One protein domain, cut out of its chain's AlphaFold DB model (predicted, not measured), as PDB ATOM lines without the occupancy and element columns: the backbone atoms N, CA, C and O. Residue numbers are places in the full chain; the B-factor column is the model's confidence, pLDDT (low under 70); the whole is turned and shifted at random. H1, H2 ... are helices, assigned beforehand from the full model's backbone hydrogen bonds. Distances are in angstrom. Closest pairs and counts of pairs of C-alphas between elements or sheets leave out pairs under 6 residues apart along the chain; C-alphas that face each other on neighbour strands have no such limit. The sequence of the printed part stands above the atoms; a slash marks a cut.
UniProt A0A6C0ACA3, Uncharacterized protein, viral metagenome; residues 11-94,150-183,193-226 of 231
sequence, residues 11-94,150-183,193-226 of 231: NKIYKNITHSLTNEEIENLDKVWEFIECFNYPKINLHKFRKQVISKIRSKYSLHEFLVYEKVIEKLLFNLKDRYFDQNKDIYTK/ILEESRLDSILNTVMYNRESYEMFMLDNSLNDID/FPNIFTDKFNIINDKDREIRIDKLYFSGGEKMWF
ATOM      1  N   ASN A  11     -27.252 -22.296 -27.528       80.88
ATOM      2  CA  ASN A  11     -27.199 -21.388 -28.661       80.88
ATOM      3  C   ASN A  11     -26.001 -20.455 -28.535       80.88
ATOM      4  O   ASN A  11     -25.285 -20.257 -29.514       80.88
ATOM      5  N   LYS A  12     -25.751 -19.926 -27.335       83.62
ATOM      6  CA  LYS A  12     -24.627 -19.025 -27.070       83.62
ATOM      7  C   LYS A  12     -23.275 -19.735 -27.184       83.62
ATOM      8  O   LYS A  12     -22.327 -19.126 -27.663       83.62
ATOM      9  N   ILE A  13     -23.188 -21.003 -26.775       86.88
ATOM     10  CA  ILE A  13     -21.916 -21.746 -26.761       86.88
ATOM     11  C   ILE A  13     -21.588 -22.397 -28.106       86.88
ATOM     12  O   ILE A  13     -20.410 -22.485 -28.445       86.88
ATOM     13  N   TYR A  14     -22.596 -22.868 -28.854       88.44
ATOM     14  CA  TYR A  14     -22.371 -23.750 -30.008       88.44
ATOM     15  C   TYR A  14     -23.018 -23.296 -31.327       88.44
ATOM     16  O   TYR A  14     -22.545 -23.711 -32.383       88.44
ATOM     17  N   LYS A  15     -24.077 -22.470 -31.323       84.44
ATOM     18  CA  LYS A  15     -24.800 -22.095 -32.564       84.44
ATOM     19  C   LYS A  15     -24.555 -20.665 -33.036       84.44
ATOM     20  O   LYS A  15     -24.418 -20.450 -34.235       84.44
ATOM     21  N   ASN A  16     -24.485 -19.696 -32.130       84.19
ATOM     22  CA  ASN A  16     -24.412 -18.265 -32.442       84.19
ATOM     23  C   ASN A  16     -22.979 -17.733 -32.285       84.19
ATOM     24  O   ASN A  16     -22.741 -16.753 -31.581       84.19
ATOM     25  N   ILE A  17     -22.029 -18.423 -32.914       87.31
ATOM     26  CA  ILE A  17     -20.578 -18.191 -32.839       87.31
ATOM     27  C   ILE A  17     -19.957 -18.339 -34.234       87.31
ATOM     28  O   ILE A  17     -20.626 -18.821 -35.147       87.31
ATOM     29  N   THR A  18     -18.688 -17.962 -34.409       89.00
ATOM     30  CA  THR A  18     -18.000 -17.963 -35.715       89.00
ATOM     31  C   THR A  18     -18.090 -19.307 -36.441       89.00
ATOM     32  O   THR A  18     -18.419 -19.364 -37.627       89.00
ATOM     33  N   HIS A  19     -17.820 -20.401 -35.729       92.38
ATOM     34  CA  HIS A  19     -17.838 -21.757 -36.262       92.38
ATOM     35  C   HIS A  19     -19.001 -22.553 -35.660       92.38
ATOM     36  O   HIS A  19     -18.799 -23.440 -34.829       92.38
ATOM     37  N   SER A  20     -20.227 -22.228 -36.078       94.06
ATOM     38  CA  SER A  20     -21.454 -22.867 -35.591       94.06
ATOM     39  C   SER A  20     -21.491 -24.383 -35.814       94.06
ATOM     40  O   SER A  20     -21.113 -24.904 -36.876       94.06
ATOM     41  N   LEU A  21     -22.041 -25.084 -34.824       95.31
ATOM     42  CA  LEU A  21     -22.429 -26.480 -34.946       95.31
ATOM     43  C   LEU A  21     -23.817 -26.610 -35.594       95.31
ATOM     44  O   LEU A  21     -24.727 -25.823 -35.325       95.31
ATOM     45  N   THR A  22     -23.989 -27.620 -36.447       94.81
ATOM     46  CA  THR A  22     -25.298 -28.022 -36.971       94.81
ATOM     47  C   THR A  22     -26.123 -28.711 -35.879       94.81
ATOM     48  O   THR A  22     -25.601 -29.106 -34.838       94.81
ATOM     49  N   ASN A  23     -27.427 -28.892 -36.110       92.00
ATOM     50  CA  ASN A  23     -28.270 -29.640 -35.170       92.00
ATOM     51  C   ASN A  23     -27.776 -31.085 -34.985       92.00
ATOM     52  O   ASN A  23     -27.697 -31.551 -33.857       92.00
ATOM     53  N   GLU A  24     -27.365 -31.748 -36.067       93.69
ATOM     54  CA  GLU A  24     -26.813 -33.108 -36.022       93.69
ATOM     55  C   GLU A  24     -25.498 -33.179 -35.226       93.69
ATOM     56  O   GLU A  24     -25.278 -34.107 -34.446       93.69
ATOM     57  N   GLU A  25     -24.615 -32.188 -35.386       95.31
ATOM     58  CA  GLU A  25     -23.369 -32.107 -34.615       95.31
ATOM     59  C   GLU A  25     -23.653 -31.895 -33.120       95.31
ATOM     60  O   GLU A  25     -22.968 -32.467 -32.275       95.31
ATOM     61  N   ILE A  26     -24.694 -31.124 -32.791       93.19
ATOM     62  CA  ILE A  26     -25.136 -30.885 -31.412       93.19
ATOM     63  C   ILE A  26     -25.749 -32.138 -30.790       93.19
ATOM     64  O   ILE A  26     -25.438 -32.466 -29.649       93.19
ATOM     65  N   GLU A  27     -26.570 -32.874 -31.536       91.19
ATOM     66  CA  GLU A  27     -27.142 -34.147 -31.084       91.19
ATOM     67  C   GLU A  27     -26.061 -35.194 -30.771       91.19
ATOM     68  O   GLU A  27     -26.262 -36.072 -29.934       91.19
ATOM     69  N   ASN A  28     -24.889 -35.090 -31.406       93.06
ATOM     70  CA  ASN A  28     -23.752 -35.979 -31.170       93.06
ATOM     71  C   ASN A  28     -22.688 -35.399 -30.227       93.06
ATOM     72  O   ASN A  28     -21.659 -36.044 -30.011       93.06
ATOM     73  N   LEU A  29     -22.915 -34.224 -29.637       93.81
ATOM     74  CA  LEU A  29     -21.904 -33.507 -28.862       93.81
ATOM     75  C   LEU A  29     -21.410 -34.303 -27.643       93.81
ATOM     76  O   LEU A  29     -20.216 -34.307 -27.357       93.81
ATOM     77  N   ASP A  30     -22.293 -35.047 -26.973       94.56
ATOM     78  CA  ASP A  30     -21.917 -35.922 -25.852       94.56
ATOM     79  C   ASP A  30     -20.892 -36.986 -26.279       94.56
ATOM     80  O   ASP A  30     -19.907 -37.226 -25.581       94.56
ATOM     81  N   LYS A  31     -21.068 -37.567 -27.473       96.19
ATOM     82  CA  LYS A  31     -20.132 -38.553 -28.038       96.19
ATOM     83  C   LYS A  31     -18.809 -37.907 -28.438       96.19
ATOM     84  O   LYS A  31     -17.761 -38.536 -28.310       96.19
ATOM     85  N   VAL A  32     -18.846 -36.658 -28.908       95.69
ATOM     86  CA  VAL A  32     -17.639 -35.881 -29.225       95.69
ATOM     87  C   VAL A  32     -16.818 -35.642 -27.959       95.69
ATOM     88  O   VAL A  32     -15.612 -35.884 -27.970       95.69
ATOM     89  N   TRP A  33     -17.449 -35.242 -26.854       93.69
ATOM     90  CA  TRP A  33     -16.756 -35.065 -25.575       93.69
ATOM     91  C   TRP A  33     -16.200 -36.382 -25.026       93.69
ATOM     92  O   TRP A  33     -15.030 -36.445 -24.654       93.69
ATOM     93  N   GLU A  34     -16.971 -37.469 -25.086       93.25
ATOM     94  CA  GLU A  34     -16.492 -38.808 -24.717       93.25
ATOM     95  C   GLU A  34     -15.297 -39.263 -25.585       93.25
ATOM     96  O   GLU A  34     -14.375 -39.950 -25.125       93.25
ATOM     97  N   PHE A  35     -15.290 -38.879 -26.863       94.56
ATOM     98  CA  PHE A  35     -14.178 -39.124 -27.775       94.56
ATOM     99  C   PHE A  35     -12.936 -38.302 -27.401       94.56
ATOM    100  O   PHE A  35     -11.842 -38.862 -27.356       94.56
ATOM    101  N   ILE A  36     -13.084 -37.020 -27.057       90.56
ATOM    102  CA  ILE A  36     -11.989 -36.156 -26.576       90.56
ATOM    103  C   ILE A  36     -11.333 -36.745 -25.314       90.56
ATOM    104  O   ILE A  36     -10.106 -36.828 -25.225       90.56
ATOM    105  N   GLU A  37     -12.128 -37.240 -24.363       86.00
ATOM    106  CA  GLU A  37     -11.625 -37.864 -23.130       86.00
ATOM    107  C   GLU A  37     -10.756 -39.102 -23.385       86.00
ATOM    108  O   GLU A  37      -9.907 -39.464 -22.566       86.00
ATOM    109  N   CYS A  38     -10.898 -39.758 -24.542       87.06
ATOM    110  CA  CYS A  38     -10.055 -40.897 -24.903       87.06
ATOM    111  C   CYS A  38      -8.580 -40.548 -25.075       87.06
ATOM    112  O   CYS A  38      -7.765 -41.463 -25.170       87.06
ATOM    113  N   PHE A  39      -8.245 -39.267 -25.099       84.62
ATOM    114  CA  PHE A  39      -6.893 -38.771 -25.257       84.62
ATOM    115  C   PHE A  39      -6.341 -38.109 -23.990       84.62
ATOM    116  O   PHE A  39      -5.141 -37.854 -23.918       84.62
ATOM    117  N   ASN A  40      -7.180 -37.877 -22.977       78.25
ATOM    118  CA  ASN A  40      -6.775 -37.259 -21.721       78.25
ATOM    119  C   ASN A  40      -6.147 -38.308 -20.783       78.25
ATOM    120  O   ASN A  40      -6.829 -38.947 -19.980       78.25
ATOM    121  N   TYR A  41      -4.835 -38.533 -20.917       69.56
ATOM    122  CA  TYR A  41      -4.098 -39.487 -20.087       69.56
ATOM    123  C   TYR A  41      -2.877 -38.856 -19.411       69.56
ATOM    124  O   TYR A  41      -1.938 -38.459 -20.104       69.56
ATOM    125  N   PRO A  42      -2.780 -38.908 -18.070       61.31
ATOM    126  CA  PRO A  42      -1.551 -38.552 -17.375       61.31
ATOM    127  C   PRO A  42      -0.527 -39.678 -17.576       61.31
ATOM    128  O   PRO A  42      -0.576 -40.721 -16.911       61.31
ATOM    129  N   LYS A  43       0.387 -39.526 -18.542       62.78
ATOM    130  CA  LYS A  43       1.477 -40.486 -18.781       62.78
ATOM    131  C   LYS A  43       2.798 -39.771 -19.036       62.78
ATOM    132  O   LYS A  43       2.925 -38.989 -19.964       62.78
ATOM    133  N   ILE A  44       3.821 -40.181 -18.287       59.88
ATOM    134  CA  ILE A  44       5.204 -39.695 -18.424       59.88
ATOM    135  C   ILE A  44       5.872 -40.237 -19.711       59.88
ATOM    136  O   ILE A  44       6.860 -39.689 -20.189       59.88
ATOM    137  N   ASN A  45       5.346 -41.321 -20.304       76.56
ATOM    138  CA  ASN A  45       5.954 -41.998 -21.455       76.56
ATOM    139  C   ASN A  45       5.058 -41.957 -22.710       76.56
ATOM    140  O   ASN A  45       4.015 -42.618 -22.763       76.56
ATOM    141  N   LEU A  46       5.536 -41.263 -23.749       75.06
ATOM    142  CA  LEU A  46       4.854 -41.087 -25.038       75.06
ATOM    143  C   LEU A  46       4.559 -42.403 -25.773       75.06
ATOM    144  O   LEU A  46       3.496 -42.543 -26.368       75.06
ATOM    145  N   HIS A  47       5.457 -43.389 -25.732       81.81
ATOM    146  CA  HIS A  47       5.235 -44.688 -26.383       81.81
ATOM    147  C   HIS A  47       4.024 -45.418 -25.786       81.81
ATOM    148  O   HIS A  47       3.152 -45.918 -26.502       81.81
ATOM    149  N   LYS A  48       3.942 -45.443 -24.448       81.56
ATOM    150  CA  LYS A  48       2.815 -46.058 -23.732       81.56
ATOM    151  C   LYS A  48       1.507 -45.331 -24.029       81.56
ATOM    152  O   LYS A  48       0.513 -45.996 -24.309       81.56
ATOM    153  N   PHE A  49       1.532 -43.997 -24.018       83.69
ATOM    154  CA  PHE A  49       0.388 -43.167 -24.393       83.69
ATOM    155  C   PHE A  49      -0.141 -43.533 -25.788       83.69
ATOM    156  O   PHE A  49      -1.297 -43.924 -25.933       83.69
ATOM    157  N   ARG A  50       0.730 -43.526 -26.803       85.19
ATOM    158  CA  ARG A  50       0.362 -43.799 -28.201       85.19
ATOM    159  C   ARG A  50      -0.276 -45.163 -28.391       85.19
ATOM    160  O   ARG A  50      -1.336 -45.266 -29.003       85.19
ATOM    161  N   LYS A  51       0.343 -46.216 -27.851       86.94
ATOM    162  CA  LYS A  51      -0.200 -47.580 -27.941       86.94
ATOM    163  C   LYS A  51      -1.590 -47.690 -27.321       86.94
ATOM    164  O   LYS A  51      -2.466 -48.315 -27.915       86.94
ATOM    165  N   GLN A  52      -1.794 -47.075 -26.156       86.81
ATOM    166  CA  GLN A  52      -3.081 -47.105 -25.460       86.81
ATOM    167  C   GLN A  52      -4.161 -46.360 -26.238       86.81
ATOM    168  O   GLN A  52      -5.227 -46.924 -26.476       86.81
ATOM    169  N   VAL A  53      -3.869 -45.137 -26.688       89.06
ATOM    170  CA  VAL A  53      -4.806 -44.347 -27.492       89.06
ATOM    171  C   VAL A  53      -5.167 -45.095 -28.772       89.06
ATOM    172  O   VAL A  53      -6.347 -45.293 -29.035       89.06
ATOM    173  N   ILE A  54      -4.185 -45.594 -29.534       91.38
ATOM    174  CA  ILE A  54      -4.452 -46.352 -30.768       91.38
ATOM    175  C   ILE A  54      -5.362 -47.552 -30.490       91.38
ATOM    176  O   ILE A  54      -6.337 -47.759 -31.208       91.38
ATOM    177  N   SER A  55      -5.069 -48.329 -29.445       91.44
ATOM    178  CA  SER A  55      -5.886 -49.487 -29.079       91.44
ATOM    179  C   SER A  55      -7.317 -49.094 -28.698       91.44
ATOM    180  O   SER A  55      -8.265 -49.764 -29.105       91.44
ATOM    181  N   LYS A  56      -7.490 -48.013 -27.928       91.81
ATOM    182  CA  LYS A  56      -8.810 -47.524 -27.506       91.81
ATOM    183  C   LYS A  56      -9.614 -46.997 -28.688       91.81
ATOM    184  O   LYS A  56     -10.775 -47.358 -28.838       91.81
ATOM    185  N   ILE A  57      -8.985 -46.215 -29.563       94.81
ATOM    186  CA  ILE A  57      -9.637 -45.690 -30.762       94.81
ATOM    187  C   ILE A  57     -10.103 -46.827 -31.670       94.81
ATOM    188  O   ILE A  57     -11.281 -46.880 -32.000       94.81
ATOM    189  N   ARG A  58      -9.226 -47.791 -31.985       94.06
ATOM    190  CA  ARG A  58      -9.570 -48.947 -32.836       94.06
ATOM    191  C   ARG A  58     -10.713 -49.802 -32.300       94.06
ATOM    192  O   ARG A  58     -11.401 -50.435 -33.088       94.06
ATOM    193  N   SER A  59     -10.839 -49.902 -30.979       95.12
ATOM    194  CA  SER A  59     -11.829 -50.780 -30.345       95.12
ATOM    195  C   SER A  59     -13.190 -50.121 -30.156       95.12
ATOM    196  O   SER A  59     -14.177 -50.840 -30.039       95.12
ATOM    197  N   LYS A  60     -13.250 -48.785 -30.116       96.75
ATOM    198  CA  LYS A  60     -14.469 -48.050 -29.760       96.75
ATOM    199  C   LYS A  60     -15.061 -47.225 -30.898       96.75
ATOM    200  O   LYS A  60     -16.263 -46.997 -30.889       96.75
ATOM    201  N   TYR A  61     -14.244 -46.784 -31.851       97.44
ATOM    202  CA  TYR A  61     -14.675 -45.857 -32.892       97.44
ATOM    203  C   TYR A  61     -14.333 -46.392 -34.277       97.44
ATOM    204  O   TYR A  61     -13.248 -46.926 -34.516       97.44
ATOM    205  N   SER A  62     -15.251 -46.199 -35.212       97.19
ATOM    206  CA  SER A  62     -15.000 -46.365 -36.638       97.19
ATOM    207  C   SER A  62     -14.196 -45.191 -37.206       97.19
ATOM    208  O   SER A  62     -14.104 -44.108 -36.620       97.19
ATOM    209  N   LEU A  63     -13.629 -45.394 -38.398       96.50
ATOM    210  CA  LEU A  63     -12.956 -44.333 -39.152       96.50
ATOM    211  C   LEU A  63     -13.890 -43.138 -39.411       96.50
ATOM    212  O   LEU A  63     -13.467 -41.988 -39.297       96.50
ATOM    213  N   HIS A  64     -15.151 -43.421 -39.742       96.38
ATOM    214  CA  HIS A  64     -16.152 -42.402 -40.036       96.38
ATOM    215  C   HIS A  64     -16.526 -41.593 -38.789       96.38
ATOM    216  O   HIS A  64     -16.520 -40.367 -38.841       96.38
ATOM    217  N   GLU A  65     -16.769 -42.255 -37.652       97.44
ATOM    218  CA  GLU A  65     -17.036 -41.562 -36.383       97.44
ATOM    219  C   GLU A  65     -15.871 -40.656 -35.989       97.44
ATOM    220  O   GLU A  65     -16.091 -39.498 -35.648       97.44
ATOM    221  N   PHE A  66     -14.628 -41.134 -36.123       96.75
ATOM    222  CA  PHE A  66     -13.451 -40.302 -35.876       96.75
ATOM    223  C   PHE A  66     -13.465 -39.049 -36.760       96.75
ATOM    224  O   PHE A  66     -13.267 -37.947 -36.254       96.75
ATOM    225  N   LEU A  67     -13.704 -39.194 -38.070       95.94
ATOM    226  CA  LEU A  67     -13.754 -38.063 -39.002       95.94
ATOM    227  C   LEU A  67     -14.810 -37.032 -38.588       95.94
ATOM    228  O   LEU A  67     -14.523 -35.835 -38.575       95.94
ATOM    229  N   VAL A  68     -16.022 -37.496 -38.276       96.44
ATOM    230  CA  VAL A  68     -17.136 -36.634 -37.866       96.44
ATOM    231  C   VAL A  68     -16.782 -35.897 -36.575       96.44
ATOM    232  O   VAL A  68     -16.890 -34.674 -36.521       96.44
ATOM    233  N   TYR A  69     -16.279 -36.606 -35.564       96.88
ATOM    234  CA  TYR A  69     -15.941 -35.998 -34.278       96.88
ATOM    235  C   TYR A  69     -14.763 -35.030 -34.387       96.88
ATOM    236  O   TYR A  69     -14.822 -33.939 -33.829       96.88
ATOM    237  N   GLU A  70     -13.724 -35.360 -35.157       94.12
ATOM    238  CA  GLU A  70     -12.570 -34.478 -35.356       94.12
ATOM    239  C   GLU A  70     -12.958 -33.153 -36.034       94.12
ATOM    240  O   GLU A  70     -12.399 -32.108 -35.701       94.12
ATOM    241  N   LYS A  71     -13.939 -33.158 -36.944       94.81
ATOM    242  CA  LYS A  71     -14.474 -31.921 -37.537       94.81
ATOM    243  C   LYS A  71     -15.188 -31.046 -36.512       94.81
ATOM    244  O   LYS A  71     -15.005 -29.830 -36.532       94.81
ATOM    245  N   VAL A  72     -15.973 -31.647 -35.617       95.81
ATOM    246  CA  VAL A  72     -16.614 -30.911 -34.520       95.81
ATOM    247  C   VAL A  72     -15.545 -30.333 -33.596       95.81
ATOM    248  O   VAL A  72     -15.573 -29.139 -33.317       95.81
ATOM    249  N   ILE A  73     -14.541 -31.128 -33.212       93.56
ATOM    250  CA  ILE A  73     -13.413 -30.674 -32.382       93.56
ATOM    251  C   ILE A  73     -12.670 -29.502 -33.030       93.56
ATOM    252  O   ILE A  73     -12.303 -28.559 -32.336       93.56
ATOM    253  N   GLU A  74     -12.463 -29.522 -34.349       91.81
ATOM    254  CA  GLU A  74     -11.843 -28.401 -35.058       91.81
ATOM    255  C   GLU A  74     -12.671 -27.115 -34.910       91.81
ATOM    256  O   GLU A  74     -12.104 -26.064 -34.623       91.81
ATOM    257  N   LYS A  75     -14.004 -27.179 -35.030       94.31
ATOM    258  CA  LYS A  75     -14.872 -26.014 -34.782       94.31
ATOM    259  C   LYS A  75     -14.768 -25.530 -33.337       94.31
ATOM    260  O   LYS A  75     -14.605 -24.334 -33.117       94.31
ATOM    261  N   LEU A  76     -14.826 -26.448 -32.368       92.75
ATOM    262  CA  LEU A  76     -14.689 -26.124 -30.943       92.75
ATOM    263  C   LEU A  76     -13.360 -25.402 -30.669       92.75
ATOM    264  O   LEU A  76     -13.354 -24.324 -30.083       92.75
ATOM    265  N   LEU A  77     -12.248 -25.933 -31.185       88.88
ATOM    266  CA  LEU A  77     -10.927 -25.328 -31.027       88.88
ATOM    267  C   LEU A  77     -10.870 -23.911 -31.602       88.88
ATOM    268  O   LEU A  77     -10.331 -23.015 -30.960       88.88
ATOM    269  N   PHE A  78     -11.388 -23.697 -32.811       87.56
ATOM    270  CA  PHE A  78     -11.313 -22.379 -33.436       87.56
ATOM    271  C   PHE A  78     -12.245 -21.361 -32.777       87.56
ATOM    272  O   PHE A  78     -11.823 -20.229 -32.582       87.56
ATOM    273  N   ASN A  79     -13.433 -21.762 -32.316       90.44
ATOM    274  CA  ASN A  79     -14.273 -20.883 -31.497       90.44
ATOM    275  C   ASN A  79     -13.579 -20.487 -30.188       90.44
ATOM    276  O   ASN A  79     -13.636 -19.327 -29.788       90.44
ATOM    277  N   LEU A  80     -12.890 -21.436 -29.544       87.12
ATOM    278  CA  LEU A  80     -12.114 -21.168 -28.338       87.12
ATOM    279  C   LEU A  80     -10.976 -20.174 -28.609       87.12
ATOM    280  O   LEU A  80     -10.771 -19.232 -27.842       87.12
ATOM    281  N   LYS A  81     -10.260 -20.362 -29.724       83.00
ATOM    282  CA  LYS A  81      -9.197 -19.457 -30.176       83.00
ATOM    283  C   LYS A  81      -9.723 -18.059 -30.475       83.00
ATOM    284  O   LYS A  81      -9.173 -17.103 -29.941       83.00
ATOM    285  N   ASP A  82     -10.782 -17.941 -31.271       83.81
ATOM    286  CA  ASP A  82     -11.413 -16.661 -31.608       83.81
ATOM    287  C   ASP A  82     -11.808 -15.910 -30.338       83.81
ATOM    288  O   ASP A  82     -11.449 -14.748 -30.151       83.81
ATOM    289  N   ARG A  83     -12.456 -16.612 -29.403       84.12
ATOM    290  CA  ARG A  83     -12.885 -16.044 -28.128       84.12
ATOM    291  C   ARG A  83     -11.713 -15.548 -27.278       84.12
ATOM    292  O   ARG A  83     -11.816 -14.487 -26.662       84.12
ATOM    293  N   TYR A  84     -10.604 -16.286 -27.256       79.62
ATOM    294  CA  TYR A  84      -9.380 -15.868 -26.573       79.62
ATOM    295  C   TYR A  84      -8.713 -14.667 -27.264       79.62
ATOM    296  O   TYR A  84      -8.250 -13.745 -26.588       79.62
ATOM    297  N   PHE A  85      -8.661 -14.640 -28.599       76.12
ATOM    298  CA  PHE A  85      -8.036 -13.556 -29.366       76.12
ATOM    299  C   PHE A  85      -8.840 -12.258 -29.362       76.12
ATOM    300  O   PHE A  85      -8.238 -11.187 -29.331       76.12
ATOM    301  N   ASP A  86     -10.170 -12.328 -29.306       70.94
ATOM    302  CA  ASP A  86     -11.024 -11.151 -29.098       70.94
ATOM    303  C   ASP A  86     -10.622 -10.380 -27.825       70.94
ATOM    304  O   ASP A  86     -10.745  -9.154 -27.762       70.94
ATOM    305  N   GLN A  87     -10.093 -11.086 -26.820       63.94
ATOM    306  CA  GLN A  87      -9.558 -10.493 -25.592       63.94
ATOM    307  C   GLN A  87      -8.073 -10.125 -25.691       63.94
ATOM    308  O   GLN A  87      -7.641  -9.147 -25.082       63.94
ATOM    309  N   ASN A  88      -7.296 -10.892 -26.457       60.94
ATOM    310  CA  ASN A  88      -5.842 -10.795 -26.545       60.94
ATOM    311  C   ASN A  88      -5.437 -10.472 -27.991       60.94
ATOM    312  O   ASN A  88      -5.038 -11.354 -28.753       60.94
ATOM    313  N   LYS A  89      -5.558  -9.190 -28.363       54.94
ATOM    314  CA  LYS A  89      -5.453  -8.655 -29.738       54.94
ATOM    315  C   LYS A  89      -4.124  -8.908 -30.480       54.94
ATOM    316  O   LYS A  89      -4.030  -8.547 -31.650       54.94
ATOM    317  N   ASP A  90      -3.128  -9.533 -29.851       51.56
ATOM    318  CA  ASP A  90      -1.737  -9.530 -30.325       51.56
ATOM    319  C   ASP A  90      -1.152 -10.898 -30.722       51.56
ATOM    320  O   ASP A  90       0.007 -10.965 -31.130       51.56
ATOM    321  N   ILE A  91      -1.920 -11.995 -30.691       54.34
ATOM    322  CA  ILE A  91      -1.363 -13.345 -30.925       54.34
ATOM    323  C   ILE A  91      -2.002 -14.018 -32.150       54.34
ATOM    324  O   ILE A  91      -2.644 -15.050 -32.047       54.34
ATOM    325  N   TYR A  92      -1.820 -13.470 -33.351       52.84
ATOM    326  CA  TYR A  92      -2.103 -14.239 -34.571       52.84
ATOM    327  C   TYR A  92      -0.812 -14.835 -35.127       52.84
ATOM    328  O   TYR A  92       0.057 -14.115 -35.634       52.84
ATOM    329  N   THR A  93      -0.698 -16.164 -35.078       59.91
ATOM    330  CA  THR A  93       0.418 -16.880 -35.691       59.91
ATOM    331  C   THR A  93       0.452 -16.580 -37.191       59.91
ATOM    332  O   THR A  93      -0.507 -16.827 -37.928       59.91
ATOM    333  N   LYS A  94       1.570 -16.030 -37.678       65.25
ATOM    334  CA  LYS A  94       1.744 -15.716 -39.103       65.25
ATOM    335  C   LYS A  94       1.954 -16.999 -39.901       65.25
ATOM    336  O   LYS A  94       3.088 -17.436 -40.106       65.25
ATOM    337  N   ILE A 150       8.112 -18.682 -27.785       43.97
ATOM    338  CA  ILE A 150       7.522 -19.996 -27.483       43.97
ATOM    339  C   ILE A 150       6.765 -19.945 -26.163       43.97
ATOM    340  O   ILE A 150       5.792 -20.660 -26.031       43.97
ATOM    341  N   LEU A 151       7.192 -19.155 -25.173       36.28
ATOM    342  CA  LEU A 151       6.602 -19.209 -23.836       36.28
ATOM    343  C   LEU A 151       5.200 -18.579 -23.799       36.28
ATOM    344  O   LEU A 151       4.319 -19.128 -23.138       36.28
ATOM    345  N   GLU A 152       4.951 -17.504 -24.550       44.47
ATOM    346  CA  GLU A 152       3.617 -16.888 -24.644       44.47
ATOM    347  C   GLU A 152       2.672 -17.687 -25.550       44.47
ATOM    348  O   GLU A 152       1.535 -17.959 -25.157       44.47
ATOM    349  N   GLU A 153       3.154 -18.167 -26.704       51.22
ATOM    350  CA  GLU A 153       2.391 -19.105 -27.539       51.22
ATOM    351  C   GLU A 153       2.167 -20.435 -26.799       51.22
ATOM    352  O   GLU A 153       1.067 -20.969 -26.857       51.22
ATOM    353  N   SER A 154       3.121 -20.903 -25.977       53.09
ATOM    354  CA  SER A 154       2.966 -22.092 -25.118       53.09
ATOM    355  C   SER A 154       1.923 -21.904 -24.031       53.09
ATOM    356  O   SER A 154       1.362 -22.893 -23.565       53.09
ATOM    357  N   ARG A 155       1.654 -20.658 -23.618       58.59
ATOM    358  CA  ARG A 155       0.621 -20.347 -22.632       58.59
ATOM    359  C   ARG A 155      -0.756 -20.406 -23.268       58.59
ATOM    360  O   ARG A 155      -1.618 -21.077 -22.709       58.59
ATOM    361  N   LEU A 156      -0.949 -19.760 -24.424       66.69
ATOM    362  CA  LEU A 156      -2.168 -19.926 -25.223       66.69
ATOM    363  C   LEU A 156      -2.412 -21.410 -25.471       66.69
ATOM    364  O   LEU A 156      -3.479 -21.930 -25.180       66.69
ATOM    365  N   ASP A 157      -1.386 -22.096 -25.944       65.44
ATOM    366  CA  ASP A 157      -1.440 -23.506 -26.245       65.44
ATOM    367  C   ASP A 157      -1.817 -24.323 -24.992       65.44
ATOM    368  O   ASP A 157      -2.790 -25.077 -24.999       65.44
ATOM    369  N   SER A 158      -1.138 -24.122 -23.863       65.62
ATOM    370  CA  SER A 158      -1.459 -24.792 -22.594       65.62
ATOM    371  C   SER A 158      -2.893 -24.526 -22.118       65.62
ATOM    372  O   SER A 158      -3.546 -25.434 -21.592       65.62
ATOM    373  N   ILE A 159      -3.391 -23.302 -22.306       68.25
ATOM    374  CA  ILE A 159      -4.764 -22.908 -21.980       68.25
ATOM    375  C   ILE A 159      -5.748 -23.637 -22.892       68.25
ATOM    376  O   ILE A 159      -6.639 -24.325 -22.397       68.25
ATOM    377  N   LEU A 160      -5.553 -23.551 -24.210       72.94
ATOM    378  CA  LEU A 160      -6.399 -24.219 -25.194       72.94
ATOM    379  C   LEU A 160      -6.425 -25.725 -24.942       72.94
ATOM    380  O   LEU A 160      -7.491 -26.318 -24.962       72.94
ATOM    381  N   ASN A 161      -5.278 -26.336 -24.648       70.88
ATOM    382  CA  ASN A 161      -5.175 -27.755 -24.327       70.88
ATOM    383  C   ASN A 161      -6.033 -28.108 -23.106       70.88
ATOM    384  O   ASN A 161      -6.879 -28.994 -23.163       70.88
ATOM    385  N   THR A 162      -5.867 -27.376 -22.009       73.62
ATOM    386  CA  THR A 162      -6.579 -27.703 -20.770       73.62
ATOM    387  C   THR A 162      -8.084 -27.507 -20.903       73.62
ATOM    388  O   THR A 162      -8.860 -28.349 -20.457       73.62
ATOM    389  N   VAL A 163      -8.498 -26.434 -21.577       80.50
ATOM    390  CA  VAL A 163      -9.912 -26.135 -21.808       80.50
ATOM    391  C   VAL A 163     -10.530 -27.126 -22.802       80.50
ATOM    392  O   VAL A 163     -11.629 -27.617 -22.571       80.50
ATOM    393  N   MET A 164      -9.821 -27.501 -23.871       84.38
ATOM    394  CA  MET A 164     -10.344 -28.404 -24.906       84.38
ATOM    395  C   MET A 164     -10.519 -29.854 -24.450       84.38
ATOM    396  O   MET A 164     -11.315 -30.561 -25.058       84.38
ATOM    397  N   TYR A 165      -9.802 -30.319 -23.421       82.31
ATOM    398  CA  TYR A 165      -9.936 -31.690 -22.901       82.31
ATOM    399  C   TYR A 165     -10.936 -31.830 -21.743       82.31
ATOM    400  O   TYR A 165     -11.076 -32.922 -21.187       82.31
ATOM    401  N   ASN A 166     -11.646 -30.755 -21.386       84.69
ATOM    402  CA  ASN A 166     -12.661 -30.762 -20.340       84.69
ATOM    403  C   ASN A 166     -13.896 -29.957 -20.779       84.69
ATOM    404  O   ASN A 166     -13.838 -28.737 -20.922       84.69
ATOM    405  N   ARG A 167     -15.031 -30.645 -20.956       89.25
ATOM    406  CA  ARG A 167     -16.285 -30.030 -21.417       89.25
ATOM    407  C   ARG A 167     -16.726 -28.852 -20.554       89.25
ATOM    408  O   ARG A 167     -17.075 -27.812 -21.093       89.25
ATOM    409  N   GLU A 168     -16.726 -29.020 -19.234       86.50
ATOM    410  CA  GLU A 168     -17.197 -27.986 -18.305       86.50
ATOM    411  C   GLU A 168     -16.332 -26.727 -18.414       86.50
ATOM    412  O   GLU A 168     -16.851 -25.620 -18.501       86.50
ATOM    413  N   SER A 169     -15.014 -26.907 -18.512       85.12
ATOM    414  CA  SER A 169     -14.052 -25.819 -18.694       85.12
ATOM    415  C   SER A 169     -14.263 -25.104 -20.027       85.12
ATOM    416  O   SER A 169     -14.237 -23.876 -20.067       85.12
ATOM    417  N   TYR A 170     -14.510 -25.849 -21.112       88.88
ATOM    418  CA  TYR A 170     -14.850 -25.274 -22.415       88.88
ATOM    419  C   TYR A 170     -16.138 -24.453 -22.352       88.88
ATOM    420  O   TYR A 170     -16.158 -23.294 -22.759       88.88
ATOM    421  N   GLU A 171     -17.214 -25.040 -21.829       89.62
ATOM    422  CA  GLU A 171     -18.526 -24.396 -21.771       89.62
ATOM    423  C   GLU A 171     -18.508 -23.148 -20.883       89.62
ATOM    424  O   GLU A 171     -19.056 -22.118 -21.279       89.62
ATOM    425  N   MET A 172     -17.815 -23.197 -19.740       86.50
ATOM    426  CA  MET A 172     -17.581 -22.028 -18.890       86.50
ATOM    427  C   MET A 172     -16.827 -20.932 -19.642       86.50
ATOM    428  O   MET A 172     -17.335 -19.816 -19.768       86.50
ATOM    429  N   PHE A 173     -15.668 -21.259 -20.222       86.38
ATOM    430  CA  PHE A 173     -14.853 -20.276 -20.929       86.38
ATOM    431  C   PHE A 173     -15.626 -19.611 -22.074       86.38
ATOM    432  O   PHE A 173     -15.571 -18.395 -22.238       86.38
ATOM    433  N   MET A 174     -16.406 -20.372 -22.844       87.44
ATOM    434  CA  MET A 174     -17.214 -19.812 -23.931       87.44
ATOM    435  C   MET A 174     -18.315 -18.855 -23.442       87.44
ATOM    436  O   MET A 174     -18.745 -17.972 -24.190       87.44
ATOM    437  N   LEU A 175     -18.783 -18.991 -22.198       86.88
ATOM    438  CA  LEU A 175     -19.836 -18.143 -21.639       86.88
ATOM    439  C   LEU A 175     -19.335 -16.847 -21.022       86.88
ATOM    440  O   LEU A 175     -19.950 -15.796 -21.264       86.88
ATOM    441  N   ASP A 176     -18.301 -16.943 -20.190       80.81
ATOM    442  CA  ASP A 176     -17.860 -15.875 -19.291       80.81
ATOM    443  C   ASP A 176     -16.374 -15.518 -19.429       80.81
ATOM    444  O   ASP A 176     -15.928 -14.537 -18.834       80.81
ATOM    445  N   ASN A 177     -15.634 -16.242 -20.274       73.44
ATOM    446  CA  ASN A 177     -14.198 -16.088 -20.503       73.44
ATOM    447  C   ASN A 177     -13.341 -16.257 -19.241       73.44
ATOM    448  O   ASN A 177     -12.235 -15.717 -19.167       73.44
ATOM    449  N   SER A 178     -13.835 -16.983 -18.239       72.31
ATOM    450  CA  SER A 178     -13.053 -17.322 -17.058       72.31
ATOM    451  C   SER A 178     -12.090 -18.467 -17.366       72.31
ATOM    452  O   SER A 178     -12.459 -19.515 -17.899       72.31
ATOM    453  N   LEU A 179     -10.817 -18.256 -17.037       67.81
ATOM    454  CA  LEU A 179      -9.826 -19.320 -16.947       67.81
ATOM    455  C   LEU A 179      -9.618 -19.597 -15.466       67.81
ATOM    456  O   LEU A 179      -9.149 -18.722 -14.740       67.81
ATOM    457  N   ASN A 180      -9.971 -20.800 -15.016       59.88
ATOM    458  CA  ASN A 180      -9.486 -21.279 -13.725       59.88
ATOM    459  C   ASN A 180      -7.954 -21.386 -13.784       59.88
ATOM    460  O   ASN A 180      -7.391 -21.549 -14.868       59.88
ATOM    461  N   ASP A 181      -7.273 -21.293 -12.641       54.88
ATOM    462  CA  ASP A 181      -5.827 -21.515 -12.585       54.88
ATOM    463  C   ASP A 181      -5.512 -22.927 -13.102       54.88
ATOM    464  O   ASP A 181      -5.885 -23.938 -12.507       54.88
ATOM    465  N   ILE A 182      -4.878 -22.987 -14.271       55.69
ATOM    466  CA  ILE A 182      -4.518 -24.227 -14.953       55.69
ATOM    467  C   ILE A 182      -3.108 -24.619 -14.511       55.69
ATOM    468  O   ILE A 182      -2.148 -23.885 -14.764       55.69
ATOM    469  N   ASP A 183      -2.977 -25.798 -13.897       46.62
ATOM    470  CA  ASP A 183      -1.676 -26.394 -13.595       46.62
ATOM    471  C   ASP A 183      -0.876 -26.608 -14.889       46.62
ATOM    472  O   ASP A 183      -1.309 -27.277 -15.832       46.62
ATOM    473  N   PHE A 193      -5.190 -35.505 -33.000       86.56
ATOM    474  CA  PHE A 193      -6.040 -35.207 -34.135       86.56
ATOM    475  C   PHE A 193      -5.186 -35.012 -35.402       86.56
ATOM    476  O   PHE A 193      -4.556 -33.961 -35.608       86.56
ATOM    477  N   PRO A 194      -5.106 -36.028 -36.283       85.12
ATOM    478  CA  PRO A 194      -4.244 -36.006 -37.453       85.12
ATOM    479  C   PRO A 194      -4.592 -34.900 -38.436       85.12
ATOM    480  O   PRO A 194      -3.741 -34.600 -39.269       85.12
ATOM    481  N   ASN A 195      -5.759 -34.256 -38.359       86.62
ATOM    482  CA  ASN A 195      -6.200 -33.250 -39.326       86.62
ATOM    483  C   ASN A 195      -6.303 -31.832 -38.789       86.62
ATOM    484  O   ASN A 195      -6.160 -30.910 -39.585       86.62
ATOM    485  N   ILE A 196      -6.392 -31.639 -37.478       84.56
ATOM    486  CA  ILE A 196      -6.422 -30.292 -36.905       84.56
ATOM    487  C   ILE A 196      -5.069 -29.603 -37.124       84.56
ATOM    488  O   ILE A 196      -4.010 -30.140 -36.783       84.56
ATOM    489  N   PHE A 197      -5.099 -28.444 -37.779       78.56
ATOM    490  CA  PHE A 197      -3.964 -27.538 -37.922       78.56
ATOM    491  C   PHE A 197      -4.307 -26.274 -37.147       78.56
ATOM    492  O   PHE A 197      -5.231 -25.553 -37.509       78.56
ATOM    493  N   THR A 198      -3.598 -26.045 -36.049       76.25
ATOM    494  CA  THR A 198      -3.994 -25.079 -35.021       76.25
ATOM    495  C   THR A 198      -4.031 -23.648 -35.528       76.25
ATOM    496  O   THR A 198      -4.770 -22.842 -34.977       76.25
ATOM    497  N   ASP A 199      -3.301 -23.316 -36.589       76.06
ATOM    498  CA  ASP A 199      -3.234 -21.941 -37.079       76.06
ATOM    499  C   ASP A 199      -4.286 -21.615 -38.148       76.06
ATOM    500  O   ASP A 199      -4.590 -20.444 -38.359       76.06
ATOM    501  N   LYS A 200      -4.856 -22.612 -38.847       80.88
ATOM    502  CA  LYS A 200      -5.856 -22.363 -39.900       80.88
ATOM    503  C   LYS A 200      -6.987 -23.377 -39.927       80.88
ATOM    504  O   LYS A 200      -6.749 -24.567 -40.124       80.88
ATOM    505  N   PHE A 201      -8.208 -22.855 -39.866       85.88
ATOM    506  CA  PHE A 201      -9.431 -23.637 -39.934       85.88
ATOM    507  C   PHE A 201      -9.632 -24.262 -41.319       85.88
ATOM    508  O   PHE A 201      -9.477 -23.598 -42.350       85.88
ATOM    509  N   ASN A 202     -10.024 -25.535 -41.328       85.12
ATOM    510  CA  ASN A 202     -10.575 -26.260 -42.467       85.12
ATOM    511  C   ASN A 202      -9.732 -26.200 -43.752       85.12
ATOM    512  O   ASN A 202     -10.206 -25.880 -44.844       85.12
ATOM    513  N   ILE A 203      -8.451 -26.546 -43.634       83.00
ATOM    514  CA  ILE A 203      -7.520 -26.574 -44.773       83.00
ATOM    515  C   ILE A 203      -7.420 -27.939 -45.457       83.00
ATOM    516  O   ILE A 203      -6.512 -28.131 -46.265       83.00
ATOM    517  N   ILE A 204      -8.282 -28.908 -45.129       82.44
ATOM    518  CA  ILE A 204      -8.180 -30.304 -45.590       82.44
ATOM    519  C   ILE A 204      -9.549 -30.825 -46.014       82.44
ATOM    520  O   ILE A 204     -10.503 -30.735 -45.241       82.44
ATOM    521  N   ASN A 205      -9.623 -31.423 -47.205       85.94
ATOM    522  CA  ASN A 205     -10.818 -32.130 -47.667       85.94
ATOM    523  C   ASN A 205     -10.996 -33.480 -46.946       85.94
ATOM    524  O   ASN A 205     -10.039 -34.066 -46.445       85.94
ATOM    525  N   ASP A 206     -12.213 -34.010 -46.955       89.75
ATOM    526  CA  ASP A 206     -12.568 -35.212 -46.190       89.75
ATOM    527  C   ASP A 206     -11.780 -36.458 -46.581       89.75
ATOM    528  O   ASP A 206     -11.335 -37.200 -45.710       89.75
ATOM    529  N   LYS A 207     -11.513 -36.649 -47.875       88.81
ATOM    530  CA  LYS A 207     -10.738 -37.797 -48.357       88.81
ATOM    531  C   LYS A 207      -9.323 -37.803 -47.778       88.81
ATOM    532  O   LYS A 207      -8.827 -38.836 -47.330       88.81
ATOM    533  N   ASP A 208      -8.660 -36.649 -47.777       85.50
ATOM    534  CA  ASP A 208      -7.336 -36.509 -47.175       85.50
ATOM    535  C   ASP A 208      -7.403 -36.663 -45.650       85.50
ATOM    536  O   ASP A 208      -6.479 -37.229 -45.059       85.50
ATOM    537  N   ARG A 209      -8.496 -36.221 -45.008       89.44
ATOM    538  CA  ARG A 209      -8.706 -36.415 -43.567       89.44
ATOM    539  C   ARG A 209      -8.794 -37.892 -43.199       89.44
ATOM    540  O   ARG A 209      -8.042 -38.341 -42.331       89.44
ATOM    541  N   GLU A 210      -9.637 -38.648 -43.897       92.12
ATOM    542  CA  GLU A 210      -9.823 -40.089 -43.697       92.12
ATOM    543  C   GLU A 210      -8.514 -40.854 -43.855       92.12
ATOM    544  O   GLU A 210      -8.143 -41.626 -42.974       92.12
ATOM    545  N   ILE A 211      -7.753 -40.590 -44.924       88.94
ATOM    546  CA  ILE A 211      -6.457 -41.246 -45.162       88.94
ATOM    547  C   ILE A 211      -5.506 -41.040 -43.979       88.94
ATOM    548  O   ILE A 211      -4.706 -41.921 -43.647       88.94
ATOM    549  N   ARG A 212      -5.533 -39.861 -43.355       87.25
ATOM    550  CA  ARG A 212      -4.626 -39.535 -42.254       87.25
ATOM    551  C   ARG A 212      -5.079 -40.159 -40.942       87.25
ATOM    552  O   ARG A 212      -4.218 -40.658 -40.218       87.25
ATOM    553  N   ILE A 213      -6.384 -40.197 -40.685       92.00
ATOM    554  CA  ILE A 213      -6.962 -40.923 -39.550       92.00
ATOM    555  C   ILE A 213      -6.666 -42.415 -39.678       92.00
ATOM    556  O   ILE A 213      -6.116 -43.002 -38.748       92.00
ATOM    557  N   ASP A 214      -6.938 -43.013 -40.840       92.62
ATOM    558  CA  ASP A 214      -6.678 -44.427 -41.102       92.62
ATOM    559  C   ASP A 214      -5.208 -44.769 -40.842       92.62
ATOM    560  O   ASP A 214      -4.889 -45.637 -40.027       92.62
ATOM    561  N   LYS A 215      -4.287 -44.013 -41.445       88.75
ATOM    562  CA  LYS A 215      -2.849 -44.223 -41.247       88.75
ATOM    563  C   LYS A 215      -2.447 -44.107 -39.781       88.75
ATOM    564  O   LYS A 215      -1.654 -44.920 -39.308       88.75
ATOM    565  N   LEU A 216      -2.952 -43.111 -39.061       88.25
ATOM    566  CA  LEU A 216      -2.538 -42.874 -37.683       88.25
ATOM    567  C   LEU A 216      -3.108 -43.919 -36.716       88.25
ATOM    568  O   LEU A 216      -2.385 -44.410 -35.844       88.25
ATOM    569  N   TYR A 217      -4.375 -44.285 -36.904       92.25
ATOM    570  CA  TYR A 217      -5.143 -45.033 -35.921       92.25
ATOM    571  C   TYR A 217      -5.538 -46.427 -36.332       92.25
ATOM    572  O   TYR A 217      -5.612 -47.248 -35.440       92.25
ATOM    573  N   PHE A 218      -5.731 -46.758 -37.604       92.44
ATOM    574  CA  PHE A 218      -6.341 -48.029 -38.013       92.44
ATOM    575  C   PHE A 218      -5.352 -48.934 -38.756       92.44
ATOM    576  O   PHE A 218      -5.100 -50.050 -38.305       92.44
ATOM    577  N   SER A 219      -4.678 -48.433 -39.792       91.06
ATOM    578  CA  SER A 219      -3.769 -49.221 -40.634       91.06
ATOM    579  C   SER A 219      -2.284 -49.086 -40.265       91.06
ATOM    580  O   SER A 219      -1.547 -50.073 -40.253       91.06
ATOM    581  N   GLY A 220      -1.804 -47.883 -39.934       82.75
ATOM    582  CA  GLY A 220      -0.368 -47.634 -39.748       82.75
ATOM    583  C   GLY A 220       0.135 -47.804 -38.313       82.75
ATOM    584  O   GLY A 220       1.190 -48.412 -38.108       82.75
ATOM    585  N   GLY A 221      -0.606 -47.305 -37.321       82.12
ATOM    586  CA  GLY A 221      -0.255 -47.398 -35.899       82.12
ATOM    587  C   GLY A 221       0.871 -46.444 -35.473       82.12
ATOM    588  O   GLY A 221       1.127 -45.427 -36.114       82.12
ATOM    589  N   GLU A 222       1.574 -46.771 -34.386       84.00
ATOM    590  CA  GLU A 222       2.484 -45.836 -33.699       84.00
ATOM    591  C   GLU A 222       3.585 -45.254 -34.599       84.00
ATOM    592  O   GLU A 222       3.920 -44.079 -34.486       84.00
ATOM    593  N   LYS A 223       4.115 -46.021 -35.558       81.06
ATOM    594  CA  LYS A 223       5.134 -45.525 -36.503       81.06
ATOM    595  C   LYS A 223       4.682 -44.282 -37.284       81.06
ATOM    596  O   LYS A 223       5.513 -43.480 -37.702       81.06
ATOM    597  N   MET A 224       3.373 -44.102 -37.469       80.44
ATOM    598  CA  MET A 224       2.805 -42.940 -38.156       80.44
ATOM    599  C   MET A 224       2.760 -41.691 -37.270       80.44
ATOM    600  O   MET A 224       2.694 -40.584 -37.787       80.44
ATOM    601  N   TRP A 225       2.936 -41.829 -35.955       76.81
ATOM    602  CA  TRP A 225       3.091 -40.704 -35.025       76.81
ATOM    603  C   TRP A 225       4.459 -40.021 -35.115       76.81
ATOM    604  O   TRP A 225       4.682 -39.022 -34.444       76.81
ATOM    605  N   PHE A 226       5.376 -40.536 -35.936       64.56
ATOM    606  CA  PHE A 226       6.717 -39.973 -36.130       64.56
ATOM    607  C   PHE A 226       7.093 -39.793 -37.600       64.56
ATOM    608  O   PHE A 226       8.055 -39.098 -37.921       64.56
TER     609      PHE A 226
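This is residues 11 to 94, 150 to 183 and 193 to 226 of the 231 residues of an uncharacterized protein of viral metagenome (UniProt A0A6C0ACA3). One long helix, H5, runs through the domain as a spine, with shorter helices grouped along it: H8 packs on its first residues, 63 to 67, with H4 and H9 packed on H8, while H6, H7 and the short H1 gather about its later half. H3 crosses H5 between these two groups, about perpendicular to it at 88 degrees, and H4 and H6 are apart from each other, H6 meeting H5 with its last residues, 160 to 164, and H4 packing on H8 and H9. The printed part has 152 residues with nine named helices, H1 to H9 in chain order, and no named strand; the class is all helix. The whole is compact, with a radius of gyration of the C-alphas of 15.7 A, and rounded, spanning 42 by 37 by 30 A.

H5, residues 63 to 87, is the longest helix at 36.6 A, from C-alpha 63 at (-12.956, -44.333, -39.152) to C-alpha 87 at (-9.558, -10.493, -25.592). Before it come H1, residues 11 to 15, 4.6 A; H2, residues 23 to 27, 6.2 A; H3, residues 29 to 37, 12.5 A; and H4, residues 46 to 60, 21.1 A. After it come H6, residues 150 to 164, 19.9 A; H7, residues 167 to 176, 14.4 A; H8, residues 206 to 218, 16.4 A; and H9, residues 222 to 225, 5.3 A, ending at C-alpha 225 (3.091, -40.704, -35.025).

H5 is the hub, touching H3, H6, H7 and H8. H8 touches its residues 63 to 67, closest at the C-alphas of Leu 67 and Glu 210, 6.4 A, only just about perpendicular at 72 degrees. H3 touches residues 69 to 73, closest at Val 32 and Tyr 69, C-alphas 5.3 A apart, about perpendicular at 88 degrees. H6 touches H5 at a steep tilt of 56 degrees, opposite ways, closest at the C-alphas of Leu 77 and Met 164, 6.9 A. H7 touches H5 at a shallow tilt of 32 degrees, the same way, closest at the C-alphas of Leu 80 and Met 174, 6.9 A. H1 touches H7, closest at the C-alphas of Ile 13 and Met 174, 5.8 A. H2 is close to H5 but not clearly touching, the closest C-alphas, Glu 25 and Val 72, being 6.9 A apart. H4 touches H8, closest at the C-alphas of Ile 54 and Tyr 217, 5.4 A, and H9, closest at those of Arg 50 and Glu 222, 6.2 A. H4 and H6 are apart. Every O i to N i+4 pair is within hydrogen-bond range in H1, H2, H3, H4, H6, H7 and H8, and 20 of 21 in H5; H9 is too short for such a pair.

The two C-alphas farthest apart, Ser 59 and Lys 89, are 42.6 A apart. Residues 95 to 149 and 184 to 192 are not printed, leaving C-alpha gaps of 13.7 A and 22.8 A. Of the links printed whole, none is long. Mean pLDDT of the printed part is 82.1; residues 41 to 44, 87 to 94, 150 to 159, 179 to 183 and 226 are under 70.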